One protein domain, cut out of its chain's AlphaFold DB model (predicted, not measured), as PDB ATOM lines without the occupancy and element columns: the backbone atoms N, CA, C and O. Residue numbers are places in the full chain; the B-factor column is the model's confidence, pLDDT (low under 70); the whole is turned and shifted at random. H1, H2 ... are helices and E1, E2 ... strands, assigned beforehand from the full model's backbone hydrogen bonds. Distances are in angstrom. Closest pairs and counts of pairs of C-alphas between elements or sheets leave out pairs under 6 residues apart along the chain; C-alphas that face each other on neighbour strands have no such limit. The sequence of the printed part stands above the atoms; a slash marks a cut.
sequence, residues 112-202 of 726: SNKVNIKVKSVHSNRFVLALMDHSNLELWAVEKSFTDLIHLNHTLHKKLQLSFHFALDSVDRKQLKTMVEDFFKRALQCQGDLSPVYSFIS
ATOM      1  N   SER A 112     167.518 175.690 215.533       36.34
ATOM      2  CA  SER A 112     167.039 175.498 214.161       36.34
ATOM      3  C   SER A 112     166.403 176.787 213.638       36.34
ATOM      4  O   SER A 112     165.330 177.181 214.100       36.34
ATOM      5  N   ASN A 113     167.051 177.444 212.678       48.50
ATOM      6  CA  ASN A 113     166.616 178.751 212.192       48.50
ATOM      7  C   ASN A 113     165.430 178.635 211.226       48.50
ATOM      8  O   ASN A 113     165.576 178.173 210.092       48.50
ATOM      9  N   LYS A 114     164.264 179.109 211.679       59.78
ATOM     10  CA  LYS A 114     163.064 179.331 210.863       59.78
ATOM     11  C   LYS A 114     163.310 180.451 209.846       59.78
ATOM     12  O   LYS A 114     163.838 181.505 210.200       59.78
ATOM     13  N   VAL A 115     162.916 180.216 208.597       68.19
ATOM     14  CA  VAL A 115     163.167 181.104 207.450       68.19
ATOM     15  C   VAL A 115     161.850 181.540 206.807       68.19
ATOM     16  O   VAL A 115     160.872 180.795 206.776       68.19
ATOM     17  N   ASN A 116     161.824 182.774 206.310       76.19
ATOM     18  CA  ASN A 116     160.669 183.444 205.720       76.19
ATOM     19  C   ASN A 116     160.974 183.864 204.268       76.19
ATOM     20  O   ASN A 116     162.123 184.138 203.927       76.19
ATOM     21  N   ILE A 117     159.954 183.942 203.414       83.19
ATOM     22  CA  ILE A 117     160.090 184.352 202.007       83.19
ATOM     23  C   ILE A 117     159.573 185.780 201.847       83.19
ATOM     24  O   ILE A 117     158.455 186.092 202.260       83.19
ATOM     25  N   LYS A 118     160.376 186.640 201.213       83.38
ATOM     26  CA  LYS A 118     159.986 188.003 200.826       83.38
ATOM     27  C   LYS A 118     160.297 188.268 199.361       83.38
ATOM     28  O   LYS A 118     161.262 187.737 198.819       83.38
ATOM     29  N   VAL A 119     159.531 189.147 198.728       87.56
ATOM     30  CA  VAL A 119     159.820 189.629 197.370       87.56
ATOM     31  C   VAL A 119     160.445 191.020 197.469       87.56
ATOM     32  O   VAL A 119     159.803 191.979 197.898       87.56
ATOM     33  N   LYS A 120     161.730 191.137 197.123       83.38
ATOM     34  CA  LYS A 120     162.511 192.380 197.237       83.38
ATOM     35  C   LYS A 120     162.069 193.431 196.225       83.38
ATOM     36  O   LYS A 120     161.831 194.573 196.607       83.38
ATOM     37  N   SER A 121     161.926 193.043 194.960       80.38
ATOM     38  CA  SER A 121     161.499 193.926 193.872       80.38
ATOM     39  C   SER A 121     160.585 193.205 192.882       80.38
ATOM     40  O   SER A 121     160.627 191.980 192.750       80.38
ATOM     41  N   VAL A 122     159.756 193.991 192.191       82.12
ATOM     42  CA  VAL A 122     158.851 193.548 191.124       82.12
ATOM     43  C   VAL A 122     159.077 194.437 189.901       82.12
ATOM     44  O   VAL A 122     158.920 195.660 189.964       82.12
ATOM     45  N   HIS A 123     159.460 193.802 188.801       79.56
ATOM     46  CA  HIS A 123     159.652 194.360 187.465       79.56
ATOM     47  C   HIS A 123     158.512 193.877 186.542       79.56
ATOM     48  O   HIS A 123     157.684 193.068 186.948       79.56
ATOM     49  N   SER A 124     158.454 194.352 185.296       70.94
ATOM     50  CA  SER A 124     157.320 194.101 184.383       70.94
ATOM     51  C   SER A 124     157.073 192.627 184.029       70.94
ATOM     52  O   SER A 124     155.926 192.246 183.845       70.94
ATOM     53  N   ASN A 125     158.117 191.792 183.947       77.25
ATOM     54  CA  ASN A 125     157.984 190.345 183.705       77.25
ATOM     55  C   ASN A 125     158.854 189.492 184.658       77.25
ATOM     56  O   ASN A 125     159.120 188.316 184.406       77.25
ATOM     57  N   ARG A 126     159.365 190.087 185.744       81.75
ATOM     58  CA  ARG A 126     160.254 189.410 186.700       81.75
ATOM     59  C   ARG A 126     160.087 189.935 188.119       81.75
ATOM     60  O   ARG A 126     159.699 191.081 188.317       81.75
ATOM     61  N   PHE A 127     160.441 189.123 189.104       85.69
ATOM     62  CA  PHE A 127     160.493 189.512 190.511       85.69
ATOM     63  C   PHE A 127     161.721 188.908 191.196       85.69
ATOM     64  O   PHE A 127     162.183 187.830 190.823       85.69
ATOM     65  N   VAL A 128     162.247 189.599 192.209       81.69
ATOM     66  CA  VAL A 128     163.362 189.104 193.029       81.69
ATOM     67  C   VAL A 128     162.810 188.525 194.324       81.69
ATOM     68  O   VAL A 128     162.295 189.262 195.164       81.69
ATOM     69  N   LEU A 129     162.930 187.212 194.490       86.81
ATOM     70  CA  LEU A 129     162.511 186.472 195.677       86.81
ATOM     71  C   LEU A 129     163.722 186.198 196.573       86.81
ATOM     72  O   LEU A 129     164.752 185.720 196.101       86.81
ATOM     73  N   ALA A 130     163.589 186.507 197.859       79.56
ATOM     74  CA  ALA A 130     164.627 186.391 198.872       79.56
ATOM     75  C   ALA A 130     164.178 185.491 200.025       79.56
ATOM     76  O   ALA A 130     163.020 185.542 200.456       79.56
ATOM     77  N   LEU A 131     165.117 184.700 200.542       80.50
ATOM     78  CA  LEU A 131     164.955 183.968 201.793       80.50
ATOM     79  C   LEU A 131     165.596 184.773 202.922       80.50
ATOM     80  O   LEU A 131     166.754 185.181 202.836       80.50
ATOM     81  N   MET A 132     164.816 185.001 203.971       75.44
ATOM     82  CA  MET A 132     165.147 185.848 205.111       75.44
ATOM     83  C   MET A 132     165.160 185.001 206.381       75.44
ATOM     84  O   MET A 132     164.252 184.193 206.578       75.44
ATOM     85  N   ASP A 133     166.135 185.189 207.262       73.50
ATOM     86  CA  ASP A 133     166.130 184.513 208.562       73.50
ATOM     87  C   ASP A 133     165.078 185.098 209.532       73.50
ATOM     88  O   ASP A 133     164.326 186.027 209.212       73.50
ATOM     89  N   HIS A 134     165.028 184.552 210.747       66.88
ATOM     90  CA  HIS A 134     164.146 185.022 211.817       66.88
ATOM     91  C   HIS A 134     164.451 186.465 212.280       66.88
ATOM     92  O   HIS A 134     163.566 187.126 212.823       66.88
ATOM     93  N   SER A 135     165.667 186.966 212.037       70.31
ATOM     94  CA  SER A 135     166.102 188.342 212.312       70.31
ATOM     95  C   SER A 135     165.821 189.304 211.144       70.31
ATOM     96  O   SER A 135     166.068 190.501 211.257       70.31
ATOM     97  N   ASN A 136     165.232 188.816 210.045       70.00
ATOM     98  CA  ASN A 136     165.039 189.520 208.771       70.00
ATOM     99  C   ASN A 136     166.342 189.882 208.029       70.00
ATOM    100  O   ASN A 136     166.311 190.751 207.154       70.00
ATOM    101  N   LEU A 137     167.452 189.198 208.312       69.94
ATOM    102  CA  LEU A 137     168.658 189.245 207.488       69.94
ATOM    103  C   LEU A 137     168.455 188.411 206.217       69.94
ATOM    104  O   LEU A 137     167.802 187.368 206.229       69.94
ATOM    105  N   GLU A 138     168.993 188.888 205.098       72.06
ATOM    106  CA  GLU A 138     168.878 188.226 203.798       72.06
ATOM    107  C   GLU A 138     169.891 187.084 203.689       72.06
ATOM    108  O   GLU A 138     171.096 187.317 203.622       72.06
ATOM    109  N   LEU A 139     169.404 185.842 203.649       64.06
ATOM    110  CA  LEU A 139     170.255 184.659 203.499       64.06
ATOM    111  C   LEU A 139     170.758 184.507 202.060       64.06
ATOM    112  O   LEU A 139     171.899 184.086 201.871       64.06
ATOM    113  N   TRP A 140     169.896 184.810 201.076       69.88
ATOM    114  CA  TRP A 140     170.194 185.017 199.650       69.88
ATOM    115  C   TRP A 140     168.917 185.437 198.876       69.88
ATOM    116  O   TRP A 140     167.803 185.299 199.390       69.88
ATOM    117  N   ALA A 141     169.059 185.900 197.622       74.31
ATOM    118  CA  ALA A 141     167.938 186.188 196.710       74.31
ATOM    119  C   ALA A 141     168.176 185.751 195.243       74.31
ATOM    120  O   ALA A 141     169.317 185.616 194.802       74.31
ATOM    121  N   VAL A 142     167.095 185.539 194.477       77.50
ATOM    122  CA  VAL A 142     167.104 185.168 193.045       77.50
ATOM    123  C   VAL A 142     166.022 185.909 192.262       77.50
ATOM    124  O   VAL A 142     164.930 186.142 192.775       77.50
ATOM    125  N   GLU A 143     166.294 186.234 190.997       82.19
ATOM    126  CA  GLU A 143     165.275 186.723 190.064       82.19
ATOM    127  C   GLU A 143     164.540 185.560 189.362       82.19
ATOM    128  O   GLU A 143     165.158 184.574 188.949       82.19
ATOM    129  N   LYS A 144     163.215 185.668 189.226       83.25
ATOM    130  CA  LYS A 144     162.324 184.697 188.563       83.25
ATOM    131  C   LYS A 144     161.377 185.420 187.611       83.25
ATOM    132  O   LYS A 144     161.060 186.583 187.856       83.25
ATOM    133  N   SER A 145     160.913 184.759 186.548       83.50
ATOM    134  CA  SER A 145     159.844 185.312 185.703       83.50
ATOM    135  C   SER A 145     158.455 184.979 186.253       83.50
ATOM    136  O   SER A 145     158.285 184.020 187.012       83.50
ATOM    137  N   PHE A 146     157.441 185.746 185.848       82.31
ATOM    138  CA  PHE A 146     156.051 185.388 186.152       82.31
ATOM    139  C   PHE A 146     155.589 184.151 185.367       82.31
ATOM    140  O   PHE A 146     154.807 183.362 185.892       82.31
ATOM    141  N   THR A 147     156.148 183.901 184.179       81.06
ATOM    142  CA  THR A 147     155.931 182.661 183.415       81.06
ATOM    143  C   THR A 147     156.377 181.421 184.199       81.06
ATOM    144  O   THR A 147     155.612 180.465 184.319       81.06
ATOM    145  N   ASP A 148     157.565 181.453 184.818       83.06
ATOM    146  CA  ASP A 148     158.038 180.356 185.677       83.06
ATOM    147  C   ASP A 148     157.076 180.117 186.857       83.06
ATOM    148  O   ASP A 148     156.854 178.976 187.265       83.06
ATOM    149  N   LEU A 149     156.514 181.191 187.431       84.88
ATOM    150  CA  LEU A 149     155.598 181.112 188.573       84.88
ATOM    151  C   LEU A 149     154.251 180.488 188.180       84.88
ATOM    152  O   LEU A 149     153.722 179.668 188.928       84.88
ATOM    153  N   ILE A 150     153.730 180.807 186.990       83.25
ATOM    154  CA  ILE A 150     152.544 180.152 186.417       83.25
ATOM    155  C   ILE A 150     152.818 178.655 186.192       83.25
ATOM    156  O   ILE A 150     151.982 177.818 186.536       83.25
ATOM    157  N   HIS A 151     153.998 178.292 185.680       81.81
ATOM    158  CA  HIS A 151     154.386 176.888 185.502       81.81
ATOM    159  C   HIS A 151     154.506 176.139 186.841       81.81
ATOM    160  O   HIS A 151     154.050 174.997 186.946       81.81
ATOM    161  N   LEU A 152     155.052 176.774 187.888       84.25
ATOM    162  CA  LEU A 152     155.038 176.217 189.245       84.25
ATOM    163  C   LEU A 152     153.600 176.024 189.741       84.25
ATOM    164  O   LEU A 152     153.269 174.935 190.200       84.25
ATOM    165  N   ASN A 153     152.746 177.040 189.620       83.75
ATOM    166  CA  ASN A 153     151.344 176.988 190.034       83.75
ATOM    167  C   ASN A 153     150.595 175.819 189.371       83.75
ATOM    168  O   ASN A 153     149.998 174.999 190.061       83.75
ATOM    169  N   HIS A 154     150.717 175.658 188.050       82.12
ATOM    170  CA  HIS A 154     150.126 174.525 187.330       82.12
ATOM    171  C   HIS A 154     150.717 173.167 187.767       82.12
ATOM    172  O   HIS A 154     150.000 172.170 187.854       82.12
ATOM    173  N   THR A 155     152.009 173.120 188.104       81.06
ATOM    174  CA  THR A 155     152.663 171.910 188.635       81.06
ATOM    175  C   THR A 155     152.130 171.536 190.023       81.06
ATOM    176  O   THR A 155     151.873 170.360 190.279       81.06
ATOM    177  N   LEU A 156     151.923 172.518 190.908       80.50
ATOM    178  CA  LEU A 156     151.324 172.311 192.232       80.50
ATOM    179  C   LEU A 156     149.839 171.949 192.127       80.50
ATOM    180  O   LEU A 156     149.396 171.057 192.842       80.50
ATOM    181  N   HIS A 157     149.099 172.533 191.183       79.19
ATOM    182  CA  HIS A 157     147.730 172.120 190.880       79.19
ATOM    183  C   HIS A 157     147.672 170.643 190.471       79.19
ATOM    184  O   HIS A 157     146.904 169.869 191.036       79.19
ATOM    185  N   LYS A 158     148.549 170.206 189.557       76.62
ATOM    186  CA  LYS A 158     148.592 168.809 189.102       76.62
ATOM    187  C   LYS A 158     149.075 167.818 190.173       76.62
ATOM    188  O   LYS A 158     148.648 166.667 190.142       76.62
ATOM    189  N   LYS A 159     149.957 168.225 191.097       71.06
ATOM    190  CA  LYS A 159     150.493 167.347 192.162       71.06
ATOM    191  C   LYS A 159     149.693 167.346 193.468       71.06
ATOM    192  O   LYS A 159     149.713 166.336 194.161       71.06
ATOM    193  N   LEU A 160     149.061 168.463 193.827       70.25
ATOM    194  CA  LEU A 160     148.477 168.709 195.155       70.25
ATOM    195  C   LEU A 160     147.021 169.219 195.093       70.25
ATOM    196  O   LEU A 160     146.463 169.550 196.130       70.25
ATOM    197  N   GLN A 161     146.420 169.326 193.899       65.56
ATOM    198  CA  GLN A 161     145.078 169.899 193.660       65.56
ATOM    199  C   GLN A 161     144.905 171.363 194.126       65.56
ATOM    200  O   GLN A 161     143.793 171.852 194.306       65.56
ATOM    201  N   LEU A 162     146.011 172.103 194.276       62.75
ATOM    202  CA  LEU A 162     146.014 173.501 194.718       62.75
ATOM    203  C   LEU A 162     146.021 174.470 193.532       62.75
ATOM    204  O   LEU A 162     147.009 174.550 192.804       62.75
ATOM    205  N   SER A 163     144.941 175.235 193.358       58.44
ATOM    206  CA  SER A 163     144.858 176.309 192.358       58.44
ATOM    207  C   SER A 163     145.027 177.674 193.020       58.44
ATOM    208  O   SER A 163     144.239 178.045 193.891       58.44
ATOM    209  N   PHE A 164     146.031 178.446 192.598       68.88
ATOM    210  CA  PHE A 164     146.186 179.846 192.999       68.88
ATOM    211  C   PHE A 164     145.908 180.761 191.803       68.88
ATOM    212  O   PHE A 164     146.497 180.600 190.733       68.88
ATOM    213  N   HIS A 165     145.007 181.729 191.967       65.81
ATOM    214  CA  HIS A 165     144.635 182.645 190.891       65.81
ATOM    215  C   HIS A 165     145.587 183.850 190.832       65.81
ATOM    216  O   HIS A 165     145.660 184.645 191.770       65.81
ATOM    217  N   PHE A 166     146.296 184.002 189.711       64.38
ATOM    218  CA  PHE A 166     147.188 185.131 189.440       64.38
ATOM    219  C   PHE A 166     146.579 186.038 188.364       64.38
ATOM    220  O   PHE A 166     146.824 185.848 187.175       64.38
ATOM    221  N   ALA A 167     145.814 187.046 188.783       59.94
ATOM    222  CA  ALA A 167     145.396 188.134 187.901       59.94
ATOM    223  C   ALA A 167     146.604 189.052 187.631       59.94
ATOM    224  O   ALA A 167     146.925 189.910 188.448       59.94
ATOM    225  N   LEU A 168     147.326 188.832 186.529       61.88
ATOM    226  CA  LEU A 168     148.535 189.609 186.208       61.88
ATOM    227  C   LEU A 168     148.241 190.912 185.449       61.88
ATOM    228  O   LEU A 168     149.011 191.862 185.564       61.88
ATOM    229  N   ASP A 169     147.120 190.989 184.730       55.16
ATOM    230  CA  ASP A 169     146.874 192.035 183.724       55.16
ATOM    231  C   ASP A 169     146.324 193.368 184.280       55.16
ATOM    232  O   ASP A 169     146.035 194.286 183.513       55.16
ATOM    233  N   SER A 170     146.161 193.507 185.603       54.66
ATOM    234  CA  SER A 170     145.520 194.691 186.217       54.66
ATOM    235  C   SER A 170     146.012 195.084 187.621       54.66
ATOM    236  O   SER A 170     145.425 195.962 188.255       54.66
ATOM    237  N   VAL A 171     147.081 194.463 188.132       62.12
ATOM    238  CA  VAL A 171     147.449 194.506 189.563       62.12
ATOM    239  C   VAL A 171     148.690 195.372 189.833       62.12
ATOM    240  O   VAL A 171     149.715 195.236 189.164       62.12
ATOM    241  N   ASP A 172     148.640 196.247 190.849       72.56
ATOM    242  CA  ASP A 172     149.794 197.087 191.223       72.56
ATOM    243  C   ASP A 172     150.970 196.246 191.752       72.56
ATOM    244  O   ASP A 172     150.798 195.226 192.418       72.56
ATOM    245  N   ARG A 173     152.200 196.732 191.554       71.12
ATOM    246  CA  ARG A 173     153.439 196.080 192.003       71.12
ATOM    247  C   ARG A 173     153.457 195.764 193.504       71.12
ATOM    248  O   ARG A 173     154.080 194.772 193.882       71.12
ATOM    249  N   LYS A 174     152.776 196.540 194.365       75.19
ATOM    250  CA  LYS A 174     152.634 196.220 195.802       75.19
ATOM    251  C   LYS A 174     151.680 195.050 196.050       75.19
ATOM    252  O   LYS A 174     151.974 194.185 196.875       75.19
ATOM    253  N   GLN A 175     150.557 195.005 195.338       76.50
ATOM    254  CA  GLN A 175     149.606 193.896 195.405       76.50
ATOM    255  C   GLN A 175     150.230 192.617 194.830       76.50
ATOM    256  O   GLN A 175     150.234 191.595 195.508       76.50
ATOM    257  N   LEU A 176     150.877 192.694 193.662       77.75
ATOM    258  CA  LEU A 176     151.556 191.564 193.023       77.75
ATOM    259  C   LEU A 176     152.687 191.008 193.902       77.75
ATOM    260  O   LEU A 176     152.765 189.800 194.110       77.75
ATOM    261  N   LYS A 177     153.499 191.878 194.526       83.12
ATOM    262  CA  LYS A 177     154.451 191.482 195.581       83.12
ATOM    263  C   LYS A 177     153.766 190.670 196.691       83.12
ATOM    264  O   LYS A 177     154.282 189.633 197.101       83.12
ATOM    265  N   THR A 178     152.619 191.144 197.172       82.50
ATOM    266  CA  THR A 178     151.886 190.533 198.290       82.50
ATOM    267  C   THR A 178     151.303 189.173 197.897       82.50
ATOM    268  O   THR A 178     151.456 188.218 198.652       82.50
ATOM    269  N   MET A 179     150.730 189.051 196.694       80.69
ATOM    270  CA  MET A 179     150.216 187.790 196.141       80.69
ATOM    271  C   MET A 179     151.313 186.730 195.990       80.69
ATOM    272  O   MET A 179     151.090 185.575 196.338       80.69
ATOM    273  N   VAL A 180     152.508 187.106 195.519       83.69
ATOM    274  CA  VAL A 180     153.639 186.169 195.407       83.69
ATOM    275  C   VAL A 180     154.137 185.734 196.789       83.69
ATOM    276  O   VAL A 180     154.362 184.545 197.007       83.69
ATOM    277  N   GLU A 181     154.283 186.654 197.748       85.50
ATOM    278  CA  GLU A 181     154.667 186.278 199.116       85.50
ATOM    279  C   GLU A 181     153.622 185.380 199.800       85.50
ATOM    280  O   GLU A 181     153.994 184.465 200.530       85.50
ATOM    281  N   ASP A 182     152.330 185.629 199.585       81.44
ATOM    282  CA  ASP A 182     151.236 184.836 200.155       81.44
ATOM    283  C   ASP A 182     151.114 183.450 199.498       81.44
ATOM    284  O   ASP A 182     151.004 182.445 200.200       81.44
ATOM    285  N   PHE A 183     151.277 183.356 198.174       84.94
ATOM    286  CA  PHE A 183     151.407 182.080 197.459       84.94
ATOM    287  C   PHE A 183     152.486 181.185 198.087       84.94
ATOM    288  O   PHE A 183     152.215 180.028 198.407       84.94
ATOM    289  N   PHE A 184     153.689 181.716 198.336       83.75
ATOM    290  CA  PHE A 184     154.765 180.927 198.943       83.75
ATOM    291  C   PHE A 184     154.529 180.605 200.426       83.75
ATOM    292  O   PHE A 184     154.909 179.519 200.864       83.75
ATOM    293  N   LYS A 185     153.868 181.485 201.195       80.50
ATOM    294  CA  LYS A 185     153.461 181.190 202.584       80.50
ATOM    295  C   LYS A 185     152.472 180.023 202.630       80.50
ATOM    296  O   LYS A 185     152.703 179.074 203.376       80.50
ATOM    297  N   ARG A 186     151.432 180.053 201.791       76.38
ATOM    298  CA  ARG A 186     150.433 178.977 201.674       76.38
ATOM    299  C   ARG A 186     151.068 177.674 201.179       76.38
ATOM    300  O   ARG A 186     150.887 176.640 201.808       76.38
ATOM    301  N   ALA A 187     151.874 177.723 200.115       76.19
ATOM    302  CA  ALA A 187     152.515 176.535 199.543       76.19
ATOM    303  C   ALA A 187     153.473 175.816 200.516       76.19
ATOM    304  O   ALA A 187     153.581 174.595 200.460       76.19
ATOM    305  N   LEU A 188     154.144 176.538 201.425       75.25
ATOM    306  CA  LEU A 188     154.977 175.930 202.474       75.25
ATOM    307  C   LEU A 188     154.164 175.281 203.609       75.25
ATOM    308  O   LEU A 188     154.644 174.334 204.231       75.25
ATOM    309  N   GLN A 189     152.944 175.760 203.871       71.06
ATOM    310  CA  GLN A 189     152.050 175.215 204.903       71.06
ATOM    311  C   GLN A 189     151.392 173.887 204.491       71.06
ATOM    312  O   GLN A 189     150.877 173.167 205.347       71.06
ATOM    313  N   CYS A 190     151.411 173.541 203.203       66.81
ATOM    314  CA  CYS A 190     150.831 172.304 202.690       66.81
ATOM    315  C   CYS A 190     151.661 171.063 203.067       66.81
ATOM    316  O   CYS A 190     152.893 171.064 202.998       66.81
ATOM    317  N   GLN A 191     150.970 169.970 203.400       55.44
ATOM    318  CA  GLN A 191     151.571 168.643 203.546       55.44
ATOM    319  C   GLN A 191     151.618 167.960 202.169       55.44
ATOM    320  O   GLN A 191     150.576 167.700 201.573       55.44
ATOM    321  N   GLY A 192     152.817 167.697 201.643       66.00
ATOM    322  CA  GLY A 192     153.002 167.072 200.328       66.00
ATOM    323  C   GLY A 192     154.424 167.222 199.780       66.00
ATOM    324  O   GLY A 192     155.314 167.740 200.453       66.00
ATOM    325  N   ASP A 193     154.643 166.779 198.540       69.00
ATOM    326  CA  ASP A 193     155.931 166.933 197.853       69.00
ATOM    327  C   ASP A 193     156.176 168.389 197.416       69.00
ATOM    328  O   ASP A 193     155.694 168.839 196.374       69.00
ATOM    329  N   LEU A 194     156.980 169.115 198.198       71.19
ATOM    330  CA  LEU A 194     157.400 170.486 197.896       71.19
ATOM    331  C   LEU A 194     158.673 170.586 197.031       71.19
ATOM    332  O   LEU A 194     159.187 171.687 196.829       71.19
ATOM    333  N   SER A 195     159.158 169.491 196.432       71.88
ATOM    334  CA  SER A 195     160.280 169.534 195.474       71.88
ATOM    335  C   SER A 195     160.077 170.516 194.298       71.88
ATOM    336  O   SER A 195     161.054 171.143 193.879       71.88
ATOM    337  N   PRO A 196     158.856 170.754 193.766       76.88
ATOM    338  CA  PRO A 196     158.638 171.832 192.797       76.88
ATOM    339  C   PRO A 196     158.924 173.223 193.387       76.88
ATOM    340  O   PRO A 196     159.549 174.053 192.730       76.88
ATOM    341  N   VAL A 197     158.533 173.464 194.644       78.44
ATOM    342  CA  VAL A 197     158.724 174.743 195.350       78.44
ATOM    343  C   VAL A 197     160.207 174.990 195.629       78.44
ATOM    344  O   VAL A 197     160.711 176.067 195.320       78.44
ATOM    345  N   TYR A 198     160.942 173.994 196.130       74.06
ATOM    346  CA  TYR A 198     162.384 174.129 196.377       74.06
ATOM    347  C   TYR A 198     163.199 174.209 195.075       74.06
ATOM    348  O   TYR A 198     164.153 174.980 194.994       74.06
ATOM    349  N   SER A 199     162.779 173.513 194.012       72.19
ATOM    350  CA  SER A 199     163.383 173.666 192.680       72.19
ATOM    351  C   SER A 199     163.081 175.029 192.048       72.19
ATOM    352  O   SER A 199     163.865 175.511 191.226       72.19
ATOM    353  N   PHE A 200     161.960 175.662 192.401       78.94
ATOM    354  CA  PHE A 200     161.668 177.031 191.994       78.94
ATOM    355  C   PHE A 200     162.503 178.036 192.791       78.94
ATOM    356  O   PHE A 200     163.143 178.900 192.193       78.94
ATOM    357  N   ILE A 201     162.572 177.897 194.119       73.75
ATOM    358  CA  ILE A 201     163.394 178.717 195.024       73.75
ATOM    359  C   ILE A 201     164.850 178.199 195.030       73.75
ATOM    360  O   ILE A 201     165.482 178.007 196.064       73.75
ATOM    361  N   SER A 202     165.395 177.978 193.836       65.81
ATOM    362  CA  SER A 202     166.777 177.568 193.588       65.81
ATOM    363  C   SER A 202     167.433 178.533 192.595       65.81
ATOM    364  O   SER A 202     166.789 179.053 191.670       65.81
TER     365      SER A 202
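Overview. This is residues 112 to 202 of the 726 residues of an uncharacterized protein of Mucor circinelloides f. circinelloides (strain 1006PhL) (UniProt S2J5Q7). A strongly twisted sheet of three strands has the long helix H2 packed over one face, along E1, while H1 leads off from the end of E3 at one end of the sheet and the short H3 runs back beside it. The printed part has 91 residues, with three named strands and then three named helices, E1 E2 E3 H1 H2 H3. The class is mixed; the strands, in the order E1, E2, E3, are all antiparallel. The whole is compact, with a radius of gyration of the C-alphas of 12.9 A and spans of 35 by 30 by 18 A.

Along the chain. E1, residues 116 to 122, begins at C-alpha 116 (160.669, 183.444, 205.720) and is 17.8 A long. E2, residues 126 to 132, measures 19.4 A, and E3, residues 138 to 145, 20.4 A. H1, residues 146 to 160, measures 20.4 A, and H2, residues 173 to 189, 24.6 A. H3, residues 195 to 200, ends at C-alpha 200 (161.668, 177.031, 191.994) after 8.4 A.

Arrangement. E1, E2 and E3 form a meander, each strand the antiparallel neighbour of the one before, in two hairpins. N 118 and O 130 are 3.0 A apart, and N 129 and O 142 2.8 A, within hydrogen-bond range. H2 makes two layers with the sheet, on one face at a height of 8.7 A, over E1; the closest C-alphas, of Lys 118 and Glu 181, are 5.8 A apart. H1 only grazes the sheet, with residues 146 to 149. H1, with residues 152 to 156 alone, touches H3 at a shallow tilt of 5 degrees, opposite ways; the closest C-alphas, of Leu 152 and Pro 196, are 6.7 A apart. H1 and H2 are near each other. In H1, H2 and H3 every O i to N i+4 pair is within hydrogen-bond range.

Size, cuts and confidence. The farthest C-alphas, of Ser 112 and Ser 170, are 40.2 A apart. The printed part has no cut, and H1 to H2 is the long link. Mean pLDDT of the printed part is 74.4; residues under 70 include 112 to 115, 161 to 171 and 190 to 193.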